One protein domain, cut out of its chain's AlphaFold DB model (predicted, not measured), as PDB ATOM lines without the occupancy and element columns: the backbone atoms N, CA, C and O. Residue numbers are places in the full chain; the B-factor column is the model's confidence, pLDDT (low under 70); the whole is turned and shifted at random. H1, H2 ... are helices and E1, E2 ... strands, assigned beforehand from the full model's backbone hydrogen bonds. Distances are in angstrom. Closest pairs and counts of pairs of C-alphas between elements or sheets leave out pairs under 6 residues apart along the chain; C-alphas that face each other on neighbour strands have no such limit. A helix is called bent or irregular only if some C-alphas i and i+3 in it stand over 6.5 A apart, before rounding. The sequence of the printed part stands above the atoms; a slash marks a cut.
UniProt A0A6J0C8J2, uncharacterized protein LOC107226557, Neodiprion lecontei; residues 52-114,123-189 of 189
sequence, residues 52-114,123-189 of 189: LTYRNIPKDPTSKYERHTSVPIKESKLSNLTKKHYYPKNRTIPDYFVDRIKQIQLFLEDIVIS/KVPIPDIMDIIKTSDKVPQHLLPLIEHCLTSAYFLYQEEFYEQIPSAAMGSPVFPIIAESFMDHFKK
ATOM      1  N   LEU A  52      45.893   4.977  12.227       71.25
ATOM      2  CA  LEU A  52      47.109   4.158  12.040       71.25
ATOM      3  C   LEU A  52      46.973   2.717  12.580       71.25
ATOM      4  O   LEU A  52      47.938   1.949  12.562       71.25
ATOM      5  N   THR A  53      45.783   2.354  13.056       75.38
ATOM      6  CA  THR A  53      45.431   1.062  13.645       75.38
ATOM      7  C   THR A  53      45.249  -0.042  12.598       75.38
ATOM      8  O   THR A  53      45.388  -1.222  12.927       75.38
ATOM      9  N   TYR A  54      44.966   0.294  11.333       82.56
ATOM     10  CA  TYR A  54      44.738  -0.694  10.272       82.56
ATOM     11  C   TYR A  54      45.586  -0.437   9.029       82.56
ATOM     12  O   TYR A  54      45.849   0.695   8.636       82.56
ATOM     13  N   ARG A  55      45.993  -1.521   8.370       85.56
ATOM     14  CA  ARG A  55      46.751  -1.496   7.118       85.56
ATOM     15  C   ARG A  55      46.053  -2.331   6.065       85.56
ATOM     16  O   ARG A  55      45.778  -3.508   6.286       85.56
ATOM     17  N   ASN A  56      45.848  -1.740   4.897       87.56
ATOM     18  CA  ASN A  56      45.388  -2.461   3.718       87.56
ATOM     19  C   ASN A  56      46.445  -3.495   3.279       87.56
ATOM     20  O   ASN A  56      47.641  -3.193   3.208       87.56
ATOM     21  N   ILE A  57      46.004  -4.720   3.002       87.69
ATOM     22  CA  ILE A  57      46.832  -5.804   2.484       87.69
ATOM     23  C   ILE A  57      46.250  -6.300   1.147       87.69
ATOM     24  O   ILE A  57      45.056  -6.563   1.037       87.69
ATOM     25  N   PRO A  58      47.085  -6.496   0.114       84.25
ATOM     26  CA  PRO A  58      46.605  -6.789  -1.239       84.25
ATOM     27  C   PRO A  58      46.169  -8.247  -1.443       84.25
ATOM     28  O   PRO A  58      45.704  -8.615  -2.520       84.25
ATOM     29  N   LYS A  59      46.393  -9.118  -0.454       86.69
ATOM     30  CA  LYS A  59      46.170 -10.558  -0.572       86.69
ATOM     31  C   LYS A  59      45.564 -11.104   0.705       86.69
ATOM     32  O   LYS A  59      46.021 -10.768   1.794       86.69
ATOM     33  N   ASP A  60      44.622 -12.023   0.530       86.31
ATOM     34  CA  ASP A  60      44.042 -12.806   1.611       86.31
ATOM     35  C   ASP A  60      45.142 -13.504   2.451       86.31
ATOM     36  O   ASP A  60      45.891 -14.345   1.923       86.31
ATOM     37  N   PRO A  61      45.271 -13.174   3.751       82.75
ATOM     38  CA  PRO A  61      46.270 -13.769   4.622       82.75
ATOM     39  C   PRO A  61      45.830 -15.121   5.211       82.75
ATOM     40  O   PRO A  61      46.645 -15.757   5.882       82.75
ATOM     41  N   THR A  62      44.602 -15.598   4.947       84.06
ATOM     42  CA  THR A  62      44.023 -16.825   5.538       84.06
ATOM     43  C   THR A  62      45.002 -17.994   5.480       84.06
ATOM     44  O   THR A  62      45.406 -18.529   6.512       84.06
ATOM     45  N   SER A  63      45.495 -18.342   4.287       81.19
ATOM     46  CA  SER A  63      46.399 -19.488   4.117       81.19
ATOM     47  C   SER A  63      47.743 -19.307   4.835       81.19
ATOM     48  O   SER A  63      48.351 -20.280   5.286       81.19
ATOM     49  N   LYS A  64      48.229 -18.062   4.954       81.31
ATOM     50  CA  LYS A  64      49.451 -17.746   5.708       81.31
ATOM     51  C   LYS A  64      49.218 -18.018   7.192       81.31
ATOM     52  O   LYS A  64      50.063 -18.660   7.818       81.31
ATOM     53  N   TYR A  65      48.091 -17.566   7.738       81.56
ATOM     54  CA  TYR A  65      47.761 -17.743   9.149       81.56
ATOM     55  C   TYR A  65      47.454 -19.195   9.492       81.56
ATOM     56  O   TYR A  65      47.997 -19.700  10.469       81.56
ATOM     57  N   GLU A  66      46.708 -19.914   8.656       78.12
ATOM     58  CA  GLU A  66      46.445 -21.345   8.837       78.12
ATOM     59  C   GLU A  66      47.730 -22.177   8.864       78.12
ATOM     60  O   GLU A  66      47.871 -23.097   9.675       78.12
ATOM     61  N   ARG A  67      48.711 -21.848   8.015       75.12
ATOM     62  CA  ARG A  67      50.007 -22.537   8.005       75.12
ATOM     63  C   ARG A  67      50.800 -22.292   9.292       75.12
ATOM     64  O   ARG A  67      51.340 -23.247   9.846       75.12
ATOM     65  N   HIS A  68      50.841 -21.052   9.774       72.81
ATOM     66  CA  HIS A  68      51.534 -20.698  11.020       72.81
ATOM     67  C   HIS A  68      50.834 -21.251  12.267       72.81
ATOM     68  O   HIS A  68      51.500 -21.530  13.253       72.81
ATOM     69  N   THR A  69      49.522 -21.488  12.206       70.00
ATOM     70  CA  THR A  69      48.750 -22.109  13.291       70.00
ATOM     71  C   THR A  69      48.845 -23.639  13.276       70.00
ATOM     72  O   THR A  69      48.978 -24.280  14.317       70.00
ATOM     73  N   SER A  70      48.790 -24.264  12.097       68.06
ATOM     74  CA  SER A  70      48.707 -25.727  11.969       68.06
ATOM     75  C   SER A  70      50.004 -26.464  12.301       68.06
ATOM     76  O   SER A  70      49.932 -27.618  12.727       68.06
ATOM     77  N   VAL A  71      51.171 -25.834  12.139       69.94
ATOM     78  CA  VAL A  71      52.466 -26.440  12.494       69.94
ATOM     79  C   VAL A  71      52.621 -26.551  14.022       69.94
ATOM     80  O   VAL A  71      52.694 -27.685  14.505       69.94
ATOM     81  N   PRO A  72      52.513 -25.462  14.814       67.19
ATOM     82  CA  PRO A  72      52.602 -25.542  16.272       67.19
ATOM     83  C   PRO A  72      51.477 -26.366  16.899       67.19
ATOM     84  O   PRO A  72      51.712 -27.078  17.868       67.19
ATOM     85  N   ILE A  73      50.252 -26.332  16.351       68.75
ATOM     86  CA  ILE A  73      49.147 -27.150  16.879       68.75
ATOM     87  C   ILE A  73      49.425 -28.645  16.714       68.75
ATOM     88  O   ILE A  73      49.091 -29.407  17.616       68.75
ATOM     89  N   LYS A  74      50.025 -29.079  15.598       68.06
ATOM     90  CA  LYS A  74      50.387 -30.491  15.380       68.06
ATOM     91  C   LYS A  74      51.544 -30.937  16.269       68.06
ATOM     92  O   LYS A  74      51.551 -32.080  16.717       68.06
ATOM     93  N   GLU A  75      52.499 -30.047  16.514       67.00
ATOM     94  CA  GLU A  75      53.636 -30.297  17.408       67.00
ATOM     95  C   GLU A  75      53.219 -30.280  18.883       67.00
ATOM     96  O   GLU A  75      53.721 -31.049  19.704       67.00
ATOM     97  N   SER A  76      52.240 -29.445  19.226       60.59
ATOM     98  CA  SER A  76      51.642 -29.412  20.550       60.59
ATOM     99  C   SER A  76      50.682 -30.592  20.734       60.59
ATOM    100  O   SER A  76      49.854 -30.912  19.884       60.59
ATOM    101  N   LYS A  77      50.690 -31.228  21.905       64.75
ATOM    102  CA  LYS A  77      49.707 -32.273  22.248       64.75
ATOM    103  C   LYS A  77      48.275 -31.716  22.452       64.75
ATOM    104  O   LYS A  77      47.433 -32.417  23.016       64.75
ATOM    105  N   LEU A  78      47.978 -30.476  22.018       62.03
ATOM    106  CA  LEU A  78      46.666 -29.819  22.150       62.03
ATOM    107  C   LEU A  78      45.576 -30.463  21.289       62.03
ATOM    108  O   LEU A  78      44.401 -30.346  21.633       62.03
ATOM    109  N   SER A  79      45.928 -31.167  20.212       55.06
ATOM    110  CA  SER A  79      44.958 -31.877  19.360       55.06
ATOM    111  C   SER A  79      44.091 -32.883  20.135       55.06
ATOM    112  O   SER A  79      42.972 -33.182  19.724       55.06
ATOM    113  N   ASN A  80      44.559 -33.340  21.302       52.62
ATOM    114  CA  ASN A  80      43.830 -34.237  22.200       52.62
ATOM    115  C   ASN A  80      42.901 -33.503  23.193       52.62
ATOM    116  O   ASN A  80      42.044 -34.136  23.811       52.62
ATOM    117  N   LEU A  81      43.052 -32.183  23.362       52.72
ATOM    118  CA  LEU A  81      42.279 -31.355  24.301       52.72
ATOM    119  C   LEU A  81      41.011 -30.759  23.671       52.72
ATOM    120  O   LEU A  81      40.063 -30.452  24.389       52.72
ATOM    121  N   THR A  82      40.942 -30.670  22.341       50.41
ATOM    122  CA  THR A  82      39.808 -30.083  21.600       50.41
ATOM    123  C   THR A  82      38.492 -30.860  21.739       50.41
ATOM    124  O   THR A  82      37.425 -30.299  21.496       50.41
ATOM    125  N   LYS A  83      38.518 -32.120  22.204       45.09
ATOM    126  CA  LYS A  83      37.298 -32.898  22.519       45.09
ATOM    127  C   LYS A  83      36.696 -32.590  23.888       45.09
ATOM    128  O   LYS A  83      35.560 -32.976  24.155       45.09
ATOM    129  N   LYS A  84      37.423 -31.899  24.767       43.62
ATOM    130  CA  LYS A  84      36.889 -31.455  26.052       43.62
ATOM    131  C   LYS A  84      36.472 -30.005  25.867       43.62
ATOM    132  O   LYS A  84      37.312 -29.117  25.875       43.62
ATOM    133  N   HIS A  85      35.177 -29.771  25.658       41.69
ATOM    134  CA  HIS A  85      34.587 -28.439  25.761       41.69
ATOM    135  C   HIS A  85      35.014 -27.805  27.094       41.69
ATOM    136  O   HIS A  85      34.405 -28.053  28.136       41.69
ATOM    137  N   TYR A  86      36.062 -26.982  27.062       43.03
ATOM    138  CA  TYR A  86      36.366 -26.007  28.100       43.03
ATOM    139  C   TYR A  86      35.409 -24.829  27.917       43.03
ATOM    140  O   TYR A  86      35.808 -23.692  27.706       43.03
ATOM    141  N   TYR A  87      34.108 -25.107  27.990       38.88
ATOM    142  CA  TYR A  87      33.215 -24.080  28.487       38.88
ATOM    143  C   TYR A  87      33.427 -24.042  29.997       38.88
ATOM    144  O   TYR A  87      33.372 -25.108  30.624       38.88
ATOM    145  N   PRO A  88      33.684 -22.872  30.601       41.81
ATOM    146  CA  PRO A  88      33.633 -22.752  32.046       41.81
ATOM    147  C   PRO A  88      32.236 -23.206  32.492       41.81
ATOM    148  O   PRO A  88      31.239 -22.517  32.296       41.81
ATOM    149  N   LYS A  89      32.150 -24.428  33.034       43.69
ATOM    150  CA  LYS A  89      30.891 -25.042  33.484       43.69
ATOM    151  C   LYS A  89      30.301 -24.341  34.709       43.69
ATOM    152  O   LYS A  89      29.154 -24.599  35.050       43.69
ATOM    153  N   ASN A  90      31.052 -23.433  35.325       43.06
ATOM    154  CA  ASN A  90      30.639 -22.687  36.498       43.06
ATOM    155  C   ASN A  90      30.472 -21.207  36.152       43.06
ATOM    156  O   ASN A  90      31.430 -20.440  36.130       43.06
ATOM    157  N   ARG A  91      29.220 -20.803  35.921       45.91
ATOM    158  CA  ARG A  91      28.785 -19.399  35.894       45.91
ATOM    159  C   ARG A  91      28.653 -18.819  37.315       45.91
ATOM    160  O   ARG A  91      27.720 -18.074  37.570       45.91
ATOM    161  N   THR A  92      29.539 -19.167  38.247       51.06
ATOM    162  CA  THR A  92      29.498 -18.679  39.645       51.06
ATOM    163  C   THR A  92      30.280 -17.383  39.869       51.06
ATOM    164  O   THR A  92      30.406 -16.921  40.997       51.06
ATOM    165  N   ILE A  93      30.792 -16.762  38.804       54.94
ATOM    166  CA  ILE A  93      31.502 -15.478  38.889       54.94
ATOM    167  C   ILE A  93      30.595 -14.329  39.403       54.94
ATOM    168  O   ILE A  93      31.097 -13.523  40.187       54.94
ATOM    169  N   PRO A  94      29.283 -14.237  39.067       55.75
ATOM    170  CA  PRO A  94      28.436 -13.158  39.583       55.75
ATOM    171  C   PRO A  94      28.220 -13.232  41.099       55.75
ATOM    172  O   PRO A  94      28.340 -12.213  41.772       55.75
ATOM    173  N   ASP A  95      27.952 -14.422  41.644       63.84
ATOM    174  CA  ASP A  95      27.522 -14.565  43.042       63.84
ATOM    175  C   ASP A  95      28.635 -14.186  44.027       63.84
ATOM    176  O   ASP A  95      28.404 -13.407  44.945       63.84
ATOM    177  N   TYR A  96      29.875 -14.622  43.774       71.31
ATOM    178  CA  TYR A  96      31.025 -14.274  44.615       71.31
ATOM    179  C   TYR A  96      31.288 -12.761  44.671       71.31
ATOM    180  O   TYR A  96      31.548 -12.202  45.737       71.31
ATOM    181  N   PHE A  97      31.226 -12.085  43.522       73.44
ATOM    182  CA  PHE A  97      31.441 -10.640  43.453       73.44
ATOM    183  C   PHE A  97      30.311  -9.871  44.145       73.44
ATOM    184  O   PHE A  97      30.573  -8.962  44.933       73.44
ATOM    185  N   VAL A  98      29.064 -10.276  43.898       78.56
ATOM    186  CA  VAL A  98      27.877  -9.693  44.530       78.56
ATOM    187  C   VAL A  98      27.926  -9.872  46.049       78.56
ATOM    188  O   VAL A  98      27.672  -8.916  46.781       78.56
ATOM    189  N   ASP A  99      28.300 -11.052  46.539       83.00
ATOM    190  CA  ASP A  99      28.419 -11.323  47.972       83.00
ATOM    191  C   ASP A  99      29.537 -10.511  48.627       83.00
ATOM    192  O   ASP A  99      29.386 -10.066  49.764       83.00
ATOM    193  N   ARG A 100      30.627 -10.249  47.902       80.56
ATOM    194  CA  ARG A 100      31.731  -9.415  48.384       80.56
ATOM    195  C   ARG A 100      31.359  -7.933  48.437       80.56
ATOM    196  O   ARG A 100      31.695  -7.281  49.418       80.56
ATOM    197  N   ILE A 101      30.627  -7.411  47.447       82.31
ATOM    198  CA  ILE A 101      30.117  -6.028  47.475       82.31
ATOM    199  C   ILE A 101      29.140  -5.827  48.633       82.31
ATOM    200  O   ILE A 101      29.224  -4.820  49.329       82.31
ATOM    201  N   LYS A 102      28.241  -6.788  48.881       84.88
ATOM    202  CA  LYS A 102      27.272  -6.709  49.989       84.88
ATOM    203  C   LYS A 102      27.929  -6.602  51.370       84.88
ATOM    204  O   LYS A 102      27.279  -6.145  52.304       84.88
ATOM    205  N   GLN A 103      29.175  -7.051  51.510       86.56
ATOM    206  CA  GLN A 103      29.923  -7.022  52.770       86.56
ATOM    207  C   GLN A 103      30.691  -5.709  52.995       86.56
ATOM    208  O   GLN A 103      31.229  -5.510  54.082       86.56
ATOM    209  N   ILE A 104      30.752  -4.813  52.004       86.69
ATOM    210  CA  ILE A 104      31.433  -3.520  52.136       86.69
ATOM    211  C   ILE A 104      30.529  -2.569  52.931       86.69
ATOM    212  O   ILE A 104      29.422  -2.251  52.501       86.69
ATOM    213  N   GLN A 105      31.002  -2.111  54.092       85.19
ATOM    214  CA  GLN A 105      30.366  -1.029  54.845       85.19
ATOM    215  C   GLN A 105      30.929   0.307  54.366       85.19
ATOM    216  O   GLN A 105      32.144   0.478  54.353       85.19
ATOM    217  N   LEU A 106      30.043   1.217  53.960       83.88
ATOM    218  CA  LEU A 106      30.401   2.556  53.502       83.88
ATOM    219  C   LEU A 106      30.188   3.569  54.631       83.88
ATOM    220  O   LEU A 106      29.141   3.560  55.285       83.88
ATOM    221  N   PHE A 107      31.157   4.453  54.823       88.50
ATOM    222  CA  PHE A 107      31.101   5.596  55.726       88.50
ATOM    223  C   PHE A 107      30.791   6.886  54.955       88.50
ATOM    224  O   PHE A 107      30.876   6.939  53.729       88.50
ATOM    225  N   LEU A 108      30.397   7.940  55.672       82.00
ATOM    226  CA  LEU A 108      30.016   9.223  55.067       82.00
ATOM    227  C   LEU A 108      31.183   9.922  54.350       82.00
ATOM    228  O   LEU A 108      30.935  10.761  53.488       82.00
ATOM    229  N   GLU A 109      32.431   9.584  54.685       90.62
ATOM    230  CA  GLU A 109      33.627  10.113  54.024       90.62
ATOM    231  C   GLU A 109      34.107   9.272  52.825       90.62
ATOM    232  O   GLU A 109      35.047   9.680  52.138       90.62
ATOM    233  N   ASP A 110      33.487   8.120  52.552       85.81
ATOM    234  CA  ASP A 110      33.932   7.229  51.480       85.81
ATOM    235  C   ASP A 110      33.559   7.771  50.097       85.81
ATOM    236  O   ASP A 110      32.427   8.181  49.828       85.81
ATOM    237  N   ILE A 111      34.521   7.713  49.174       81.62
ATOM    238  CA  ILE A 111      34.347   8.133  47.784       81.62
ATOM    239  C   ILE A 111      34.468   6.906  46.889       81.62
ATOM    240  O   ILE A 111      35.502   6.238  46.854       81.62
ATOM    241  N   VAL A 112      33.416   6.629  46.122       83.44
ATOM    242  CA  VAL A 112      33.436   5.592  45.087       83.44
ATOM    243  C   VAL A 112      33.902   6.214  43.777       83.44
ATOM    244  O   VAL A 112      33.302   7.169  43.285       83.44
ATOM    245  N   ILE A 113      34.956   5.647  43.193       81.31
ATOM    246  CA  ILE A 113      35.493   6.070  41.898       81.31
ATOM    247  C   ILE A 113      35.297   4.925  40.905       81.31
ATOM    248  O   ILE A 113      35.782   3.816  41.127       81.31
ATOM    249  N   SER A 114      34.591   5.200  39.806       83.44
ATOM    250  CA  SER A 114      34.516   4.301  38.652       83.44
ATOM    251  C   SER A 114      35.555   4.734  37.629       83.44
ATOM    252  O   SER A 114      35.539   5.882  37.190       83.44
ATOM    253  N   LYS A 123      44.783  -0.656  22.365       70.44
ATOM    254  CA  LYS A 123      45.849   0.235  22.855       70.44
ATOM    255  C   LYS A 123      47.002  -0.474  23.566       70.44
ATOM    256  O   LYS A 123      47.950   0.195  23.962       70.44
ATOM    257  N   VAL A 124      46.942  -1.794  23.747       70.12
ATOM    258  CA  VAL A 124      48.013  -2.536  24.428       70.12
ATOM    259  C   VAL A 124      49.026  -3.075  23.410       70.12
ATOM    260  O   VAL A 124      48.643  -3.882  22.554       70.12
ATOM    261  N   PRO A 125      50.315  -2.691  23.508       76.19
ATOM    262  CA  PRO A 125      51.356  -3.223  22.643       76.19
ATOM    263  C   PRO A 125      51.552  -4.728  22.853       76.19
ATOM    264  O   PRO A 125      51.689  -5.221  23.974       76.19
ATOM    265  N   ILE A 126      51.618  -5.470  21.748       77.88
ATOM    266  CA  ILE A 126      51.875  -6.918  21.763       77.88
ATOM    267  C   ILE A 126      53.204  -7.281  22.463       77.88
ATOM    268  O   ILE A 126      53.203  -8.262  23.207       77.88
ATOM    269  N   PRO A 127      54.314  -6.526  22.309       81.44
ATOM    270  CA  PRO A 127      55.555  -6.818  23.033       81.44
ATOM    271  C   PRO A 127      55.377  -6.838  24.557       81.44
ATOM    272  O   PRO A 127      55.788  -7.800  25.204       81.44
ATOM    273  N   ASP A 128      54.672  -5.846  25.107       79.75
ATOM    274  CA  ASP A 128      54.424  -5.727  26.549       79.75
ATOM    275  C   ASP A 128      53.601  -6.916  27.065       79.75
ATOM    276  O   ASP A 128      53.908  -7.510  28.101       79.75
ATOM    277  N   ILE A 129      52.584  -7.324  26.298       79.25
ATOM    278  CA  ILE A 129      51.800  -8.535  26.570       79.25
ATOM    279  C   ILE A 129      52.702  -9.769  26.618       79.25
ATOM    280  O   ILE A 129      52.606 -10.573  27.549       79.25
ATOM    281  N   MET A 130      53.569  -9.943  25.619       83.50
ATOM    282  CA  MET A 130      54.432 -11.117  25.531       83.50
ATOM    283  C   MET A 130      55.415 -11.183  26.699       83.50
ATOM    284  O   MET A 130      55.677 -12.275  27.206       83.50
ATOM    285  N   ASP A 131      55.915 -10.046  27.171       84.75
ATOM    286  CA  ASP A 131      56.825  -9.992  28.313       84.75
ATOM    287  C   ASP A 131      56.114 -10.273  29.642       84.75
ATOM    288  O   ASP A 131      56.636 -11.026  30.472       84.75
ATOM    289  N   ILE A 132      54.879  -9.796  29.816       80.19
ATOM    290  CA  ILE A 132      54.041 -10.149  30.975       80.19
ATOM    291  C   ILE A 132      53.749 -11.653  30.997       80.19
ATOM    292  O   ILE A 132      53.886 -12.296  32.040       80.19
ATOM    293  N   ILE A 133      53.400 -12.244  29.850       79.75
ATOM    294  CA  ILE A 133      53.108 -13.681  29.757       79.75
ATOM    295  C   ILE A 133      54.353 -14.505  30.094       79.75
ATOM    296  O   ILE A 133      54.253 -15.425  30.911       79.75
ATOM    297  N   LYS A 134      55.520 -14.154  29.533       82.38
ATOM    298  CA  LYS A 134      56.802 -14.806  29.850       82.38
ATOM    299  C   LYS A 134      57.137 -14.715  31.339       82.38
ATOM    300  O   LYS A 134      57.577 -15.699  31.918       82.38
ATOM    301  N   THR A 135      56.897 -13.561  31.961       80.81
ATOM    302  CA  THR A 135      57.201 -13.325  33.385       80.81
ATOM    303  C   THR A 135      56.244 -14.069  34.319       80.81
ATOM    304  O   THR A 135      56.612 -14.417  35.438       80.81
ATOM    305  N   SER A 136      55.011 -14.332  33.878       73.19
ATOM    306  CA  SER A 136      54.002 -15.011  34.698       73.19
ATOM    307  C   SER A 136      54.290 -16.498  34.942       73.19
ATOM    308  O   SER A 136      53.724 -17.060  35.877       73.19
ATOM    309  N   ASP A 137      55.095 -17.137  34.083       70.06
ATOM    310  CA  ASP A 137      55.408 -18.582  34.050       70.06
ATOM    311  C   ASP A 137      54.173 -19.522  34.045       70.06
ATOM    312  O   ASP A 137      54.277 -20.743  34.157       70.06
ATOM    313  N   LYS A 138      52.963 -18.964  33.874       73.12
ATOM    314  CA  LYS A 138      51.688 -19.703  33.815       73.12
ATOM    315  C   LYS A 138      51.473 -20.389  32.467       73.12
ATOM    316  O   LYS A 138      50.649 -21.298  32.360       73.12
ATOM    317  N   VAL A 139      52.172 -19.927  31.432       74.06
ATOM    318  CA  VAL A 139      52.015 -20.385  30.053       74.06
ATOM    319  C   VAL A 139      53.273 -21.138  29.618       74.06
ATOM    320  O   VAL A 139      54.362 -20.570  29.656       74.06
ATOM    321  N   PRO A 140      53.146 -22.389  29.144       78.25
ATOM    322  CA  PRO A 140      54.281 -23.134  28.615       78.25
ATOM    323  C   PRO A 140      54.989 -22.394  27.472       78.25
ATOM    324  O   PRO A 140      54.344 -21.972  26.513       78.25
ATOM    325  N   GLN A 141      56.324 -22.326  27.517       78.00
ATOM    326  CA  GLN A 141      57.128 -21.586  26.531       78.00
ATOM    327  C   GLN A 141      56.869 -22.001  25.074       78.00
ATOM    328  O   GLN A 141      56.860 -21.161  24.180       78.00
ATOM    329  N   HIS A 142      56.586 -23.284  24.829       77.44
ATOM    330  CA  HIS A 142      56.287 -23.796  23.488       77.44
ATOM    331  C   HIS A 142      54.965 -23.267  22.894       77.44
ATOM    332  O   HIS A 142      54.736 -23.425  21.699       77.44
ATOM    333  N   LEU A 143      54.092 -22.649  23.702       78.06
ATOM    334  CA  LEU A 143      52.842 -22.026  23.251       78.06
ATOM    335  C   LEU A 143      52.980 -20.524  22.986       78.06
ATOM    336  O   LEU A 143      52.078 -19.945  22.383       78.06
ATOM    337  N   LEU A 144      54.089 -19.891  23.385       81.31
ATOM    338  CA  LEU A 144      54.316 -18.460  23.157       81.31
ATOM    339  C   LEU A 144      54.226 -18.071  21.672       81.31
ATOM    340  O   LEU A 144      53.518 -17.107  21.388       81.31
ATOM    341  N   PRO A 145      54.812 -18.825  20.716       82.12
ATOM    342  CA  PRO A 145      54.678 -18.493  19.295       82.12
ATOM    343  C   PRO A 145      53.229 -18.572  18.802       82.12
ATOM    344  O   PRO A 145      52.813 -17.800  17.945       82.12
ATOM    345  N   LEU A 146      52.438 -19.499  19.356       80.12
ATOM    346  CA  LEU A 146      51.027 -19.646  19.003       80.12
ATOM    347  C   LEU A 146      50.194 -18.487  19.563       80.12
ATOM    348  O   LEU A 146      49.301 -17.995  18.884       80.12
ATOM    349  N   ILE A 147      50.496 -18.036  20.782       80.31
ATOM    350  CA  ILE A 147      49.821 -16.891  21.401       80.31
ATOM    351  C   ILE A 147      50.144 -15.602  20.653       80.31
ATOM    352  O   ILE A 147      49.223 -14.867  20.311       80.31
ATOM    353  N   GLU A 148      51.417 -15.352  20.351       81.94
ATOM    354  CA  GLU A 148      51.841 -14.201  19.548       81.94
ATOM    355  C   GLU A 148      51.131 -14.184  18.189       81.94
ATOM    356  O   GLU A 148      50.579 -13.164  17.771       81.94
ATOM    357  N   HIS A 149      51.054 -15.343  17.535       80.44
ATOM    358  CA  HIS A 149      50.315 -15.500  16.288       80.44
ATOM    359  C   HIS A 149      48.818 -15.195  16.455       80.44
ATOM    360  O   HIS A 149      48.270 -14.405  15.698       80.44
ATOM    361  N   CYS A 150      48.158 -15.724  17.492       79.00
ATOM    362  CA  CYS A 150      46.749 -15.430  17.787       79.00
ATOM    363  C   CYS A 150      46.468 -13.956  18.127       79.00
ATOM    364  O   CYS A 150      45.319 -13.521  18.026       79.00
ATOM    365  N   LEU A 151      47.472 -13.205  18.580       77.75
ATOM    366  CA  LEU A 151      47.359 -11.772  18.859       77.75
ATOM    367  C   LEU A 151      47.572 -10.915  17.609       77.75
ATOM    368  O   LEU A 151      47.003  -9.831  17.528       77.75
ATOM    369  N   THR A 152      48.359 -11.403  16.650       78.12
ATOM    370  CA  THR A 152      48.756 -10.677  15.430       78.12
ATOM    371  C   THR A 152      47.937 -11.052  14.195       78.12
ATOM    372  O   THR A 152      47.902 -10.297  13.230       78.12
ATOM    373  N   SER A 153      47.227 -12.182  14.203       76.81
ATOM    374  CA  SER A 153      46.473 -12.680  13.047       76.81
ATOM    375  C   SER A 153      45.062 -12.079  12.914       76.81
ATOM    376  O   SER A 153      44.115 -12.807  12.606       76.81
ATOM    377  N   ALA A 154      44.887 -10.778  13.174       79.50
ATOM    378  CA  ALA A 154      43.606 -10.081  13.020       79.50
ATOM    379  C   ALA A 154      43.509  -9.386  11.661       79.50
ATOM    380  O   ALA A 154      44.301  -8.495  11.350       79.50
ATOM    381  N   TYR A 155      42.501  -9.754  10.876       84.50
ATOM    382  CA  TYR A 155      42.175  -9.079   9.627       84.50
ATOM    383  C   TYR A 155      40.673  -9.134   9.352       84.50
ATOM    384  O   TYR A 155      39.965  -9.996   9.877       84.50
ATOM    385  N   PHE A 156      40.189  -8.223   8.516       84.81
ATOM    386  CA  PHE A 156      38.817  -8.221   8.021       84.81
ATOM    387  C   PHE A 156      38.764  -7.823   6.545       84.81
ATOM    388  O   PHE A 156      39.727  -7.298   5.990       84.81
ATOM    389  N   LEU A 157      37.624  -8.098   5.914       84.44
ATOM    390  CA  LEU A 157      37.328  -7.722   4.535       84.44
ATOM    391  C   LEU A 157      36.347  -6.546   4.538       84.44
ATOM    392  O   LEU A 157      35.285  -6.626   5.158       84.44
ATOM    393  N   TYR A 158      36.675  -5.476   3.823       85.44
ATOM    394  CA  TYR A 158      35.790  -4.337   3.601       85.44
ATOM    395  C   TYR A 158      35.923  -3.853   2.160       85.44
ATOM    396  O   TYR A 158      37.027  -3.619   1.693       85.44
ATOM    397  N   GLN A 159      34.795  -3.718   1.452       84.81
ATOM    398  CA  GLN A 159      34.763  -3.308   0.038       84.81
ATOM    399  C   GLN A 159      35.744  -4.088  -0.859       84.81
ATOM    400  O   GLN A 159      36.441  -3.504  -1.675       84.81
ATOM    401  N   GLU A 160      35.785  -5.416  -0.695       85.38
ATOM    402  CA  GLU A 160      36.677  -6.324  -1.446       85.38
ATOM    403  C   GLU A 160      38.178  -6.152  -1.156       85.38
ATOM    404  O   GLU A 160      39.008  -6.852  -1.733       85.38
ATOM    405  N   GLU A 161      38.527  -5.300  -0.197       87.75
ATOM    406  CA  GLU A 161      39.890  -5.103   0.266       87.75
ATOM    407  C   GLU A 161      40.101  -5.698   1.657       87.75
ATOM    408  O   GLU A 161      39.222  -5.666   2.525       87.75
ATOM    409  N   PHE A 162      41.288  -6.254   1.878       88.12
ATOM    410  CA  PHE A 162      41.658  -6.847   3.154       88.12
ATOM    411  C   PHE A 162      42.400  -5.827   4.014       88.12
ATOM    412  O   PHE A 162      43.296  -5.134   3.540       88.12
ATOM    413  N   TYR A 163      42.066  -5.783   5.300       86.25
ATOM    414  CA  TYR A 163      42.669  -4.884   6.278       86.25
ATOM    415  C   TYR A 163      43.199  -5.690   7.459       86.25
ATOM    416  O   TYR A 163      42.467  -6.482   8.045       86.25
ATOM    417  N   GLU A 164      44.466  -5.493   7.805       83.75
ATOM    418  CA  GLU A 164      45.157  -6.102   8.946       83.75
ATOM    419  C   GLU A 164      45.313  -5.071  10.069       83.75
ATOM    420  O   GLU A 164      45.599  -3.904   9.806       83.75
ATOM    421  N   GLN A 165      45.135  -5.488  11.320       78.44
ATOM    422  CA  GLN A 165      45.284  -4.613  12.485       78.44
ATOM    423  C   GLN A 165      46.755  -4.526  12.942       78.44
ATOM    424  O   GLN A 165      47.430  -5.551  13.031       78.44
ATOM    425  N   ILE A 166      47.270  -3.327  13.253       73.94
ATOM    426  CA  ILE A 166      48.688  -3.080  13.596       73.94
ATOM    427  C   ILE A 166      48.836  -2.137  14.800       73.94
ATOM    428  O   ILE A 166      48.123  -1.146  14.887       73.94
ATOM    429  N   PRO A 167      49.860  -2.351  15.648       62.25
ATOM    430  CA  PRO A 167      50.135  -3.583  16.358       62.25
ATOM    431  C   PRO A 167      49.261  -3.571  17.612       62.25
ATOM    432  O   PRO A 167      49.629  -3.015  18.645       62.25
ATOM    433  N   SER A 168      48.088  -4.174  17.521       61.09
ATOM    434  CA  SER A 168      47.206  -4.302  18.669       61.09
ATOM    435  C   SER A 168      46.519  -5.646  18.622       61.09
ATOM    436  O   SER A 168      46.307  -6.205  17.547       61.09
ATOM    437  N   ALA A 169      46.194  -6.181  19.789       63.72
ATOM    438  CA  ALA A 169      45.620  -7.502  19.859       63.72
ATOM    439  C   ALA A 169      44.279  -7.582  19.124       63.72
ATOM    440  O   ALA A 169      43.401  -6.733  19.287       63.72
ATOM    441  N   ALA A 170      44.129  -8.653  18.350       62.56
ATOM    442  CA  ALA A 170      42.911  -8.982  17.633       62.56
ATOM    443  C   ALA A 170      41.664  -8.881  18.534       62.56
ATOM    444  O   ALA A 170      41.447  -9.719  19.421       62.56
ATOM    445  N   MET A 171      40.812  -7.882  18.281       64.62
ATOM    446  CA  MET A 171      39.476  -7.832  18.876       64.62
ATOM    447  C   MET A 171      38.714  -9.100  18.469       64.62
ATOM    448  O   MET A 171      38.562  -9.389  17.287       64.62
ATOM    449  N   GLY A 172      38.273  -9.885  19.455       61.81
ATOM    450  CA  GLY A 172      37.611 -11.176  19.227       61.81
ATOM    451  C   GLY A 172      38.519 -12.407  19.340       61.81
ATOM    452  O   GLY A 172      38.024 -13.528  19.227       61.81
ATOM    453  N   SER A 173      39.818 -12.246  19.627       69.94
ATOM    454  CA  SER A 173      40.678 -13.392  19.940       69.94
ATOM    455  C   SER A 173      40.214 -14.080  21.233       69.94
ATOM    456  O   SER A 173      40.133 -13.426  22.277       69.94
ATOM    457  N   PRO A 174      39.951 -15.403  21.225       66.25
ATOM    458  CA  PRO A 174      39.498 -16.133  22.412       66.25
ATOM    459  C   PRO A 174      40.571 -16.213  23.506       66.25
ATOM    460  O   PRO A 174      40.258 -16.503  24.658       66.25
ATOM    461  N   VAL A 175      41.834 -15.953  23.157       71.62
ATOM    462  CA  VAL A 175      42.961 -15.952  24.097       71.62
ATOM    463  C   VAL A 175      43.083 -14.600  24.804       71.62
ATOM    464  O   VAL A 175      43.542 -14.532  25.944       71.62
ATOM    465  N   PHE A 176      42.629 -13.518  24.166       73.69
ATOM    466  CA  PHE A 176      42.837 -12.173  24.682       73.69
ATOM    467  C   PHE A 176      42.183 -11.897  26.045       73.69
ATOM    468  O   PHE A 176      42.844 -11.263  26.855       73.69
ATOM    469  N   PRO A 177      40.966 -12.377  26.383       73.81
ATOM    470  CA  PRO A 177      40.397 -12.154  27.716       73.81
ATOM    471  C   PRO A 177      41.301 -12.630  28.862       73.81
ATOM    472  O   PRO A 177      41.439 -11.937  29.864       73.81
ATOM    473  N   ILE A 178      41.963 -13.778  28.683       73.50
ATOM    474  CA  ILE A 178      42.896 -14.349  29.670       73.50
ATOM    475  C   ILE A 178      44.151 -13.473  29.781       73.50
ATOM    476  O   ILE A 178      44.681 -13.236  30.864       73.50
ATOM    477  N   ILE A 179      44.626 -12.970  28.644       74.62
ATOM    478  CA  ILE A 179      45.793 -12.090  28.573       74.62
ATOM    479  C   ILE A 179      45.492 -10.729  29.203       74.62
ATOM    480  O   ILE A 179      46.295 -10.232  29.987       74.62
ATOM    481  N   ALA A 180      44.330 -10.154  28.899       74.12
ATOM    482  CA  ALA A 180      43.862  -8.892  29.450       74.12
ATOM    483  C   ALA A 180      43.753  -8.962  30.976       74.12
ATOM    484  O   ALA A 180      44.170  -8.031  31.653       74.12
ATOM    485  N   GLU A 181      43.267 -10.077  31.531       76.00
ATOM    486  CA  GLU A 181      43.256 -10.303  32.979       76.00
ATOM    487  C   GLU A 181      44.676 -10.259  33.566       76.00
ATOM    488  O   GLU A 181      44.932  -9.507  34.505       76.00
ATOM    489  N   SER A 182      45.621 -10.990  32.965       74.75
ATOM    490  CA  SER A 182      47.018 -10.993  33.419       74.75
ATOM    491  C   SER A 182      47.693  -9.624  33.284       74.75
ATOM    492  O   SER A 182      48.501  -9.256  34.136       74.75
ATOM    493  N   PHE A 183      47.382  -8.876  32.225       77.00
ATOM    494  CA  PHE A 183      47.866  -7.513  32.015       77.00
ATOM    495  C   PHE A 183      47.318  -6.577  33.096       77.00
ATOM    496  O   PHE A 183      48.078  -5.886  33.766       77.00
ATOM    497  N   MET A 184      46.010  -6.620  33.345       76.88
ATOM    498  CA  MET A 184      45.374  -5.804  34.377       76.88
ATOM    499  C   MET A 184      45.890  -6.115  35.781       76.88
ATOM    500  O   MET A 184      46.045  -5.200  36.583       76.88
ATOM    501  N   ASP A 185      46.188  -7.374  36.094       75.38
ATOM    502  CA  ASP A 185      46.788  -7.741  37.379       75.38
ATOM    503  C   ASP A 185      48.223  -7.224  37.541       75.38
ATOM    504  O   ASP A 185      48.639  -6.937  38.664       75.38
ATOM    505  N   HIS A 186      48.967  -7.064  36.443       74.50
ATOM    506  CA  HIS A 186      50.273  -6.410  36.469       74.50
ATOM    507  C   HIS A 186      50.149  -4.909  36.776       74.50
ATOM    508  O   HIS A 186      50.900  -4.406  37.603       74.50
ATOM    509  N   PHE A 187      49.167  -4.218  36.185       70.44
ATOM    510  CA  PHE A 187      48.927  -2.777  36.385       70.44
ATOM    511  C   PHE A 187      48.322  -2.403  37.746       70.44
ATOM    512  O   PHE A 187      48.353  -1.238  38.128       70.44
ATOM    513  N   LYS A 188      47.740  -3.361  38.478       64.69
ATOM    514  CA  LYS A 188      47.186  -3.130  39.826       64.69
ATOM    515  C   LYS A 188      48.257  -3.036  40.924       64.69
ATOM    516  O   LYS A 188      47.891  -2.752  42.064       64.69
ATOM    517  N   LYS A 189      49.522  -3.346  40.623       47.94
ATOM    518  CA  LYS A 189      50.651  -3.245  41.561       47.94
ATOM    519  C   LYS A 189      51.338  -1.896  41.448       47.94
ATOM    520  O   LYS A 189      51.728  -1.389  42.519       47.94
TER     521      LYS A 189
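Overview. This is residues 52 to 114 and 123 to 189 of the 189 residues of the protein "uncharacterized protein LOC107226557" of Neodiprion lecontei (UniProt A0A6J0C8J2). Three helices, H1, H5 and H4, stand side by side in a row, each running opposite to the next, with H6 crossing H4 and a small three-stranded sheet off the end of H5. A long arm, residues 77 to 114, with H2 and H3, sticks out free of this body and makes much of the length. The printed part has 130 residues with six named helices and three named strands, in the order E1 H1 H2 H3 H4 H5 E2 E3 H6; the sheet runs E1 - E3 - E2, all antiparallel. The class is mostly helix, and the whole is loose, with a radius of gyration of the C-alphas of 19.5 A and spans of 61 by 39 by 29 A.

Along the chain. E1 is residues 54 to 57, with C-alpha 54 at (44.738, -0.694, 10.272). H1, residues 62 to 75, is the longest helix, 20.4 A; H2 is residues 77 to 80. H3, residues 93 to 102, is 14.8 A long and begins with C-alpha 93 at (31.502, -15.478, 38.889). H4 is residues 126 to 136, 15.4 A, and H5 residues 141 to 152, 17.7 A. H5 is only just irregular: C-alphas 142 and 145 are 6.9 A apart. E2 is residues 155 to 158 and E3 residues 161 to 165. H6, residues 176 to 187, is 16.2 A long and ends with C-alpha 187 at (48.927, -2.777, 36.385).

Arrangement. H1 touches H5 at a shallow tilt of 15 degrees, opposite ways, the closest C-alphas being those of Thr 69 and Leu 146, 6.6 A. H4 and H5 form a helical hairpin at a shallow tilt of 27 degrees; their closest C-alphas are those of Met 130 and Glu 148, 7.2 A. H6 touches H4 about perpendicular, at 74 degrees, with C-alphas Ile 132 and Phe 183 closest at 6.8 A. E2 and E3 form a hairpin, with N 156 and O 163 at 2.9 A, within hydrogen-bond range. E1 is antiparallel to E3, with N 55 and O 164 at 2.8 A. None of the six helices is on the sheet. H2 and H3 touch no helix. Every O i to N i+4 pair is within hydrogen-bond range in H4 and H6; the figures are 9 of 10 in H1, 5 of 6 in H3 and 6 of 8 in H5, and H2 is too short for such a pair.

Size, cuts and confidence. The two C-alphas farthest apart are those of Lys 59 and Leu 108, 61.2 A. Without residues 77 to 114 the body spans 44 by 33 by 18 A. Residues 115 to 122 are not printed, and C-alphas 114 and 123 are 19.9 A apart across the cut. The link from H2 to H3, 12 residues, is long. Mean pLDDT of the printed part is 73.5, with residues 70 to 95, 167 to 174 and 188 to 189 under 70.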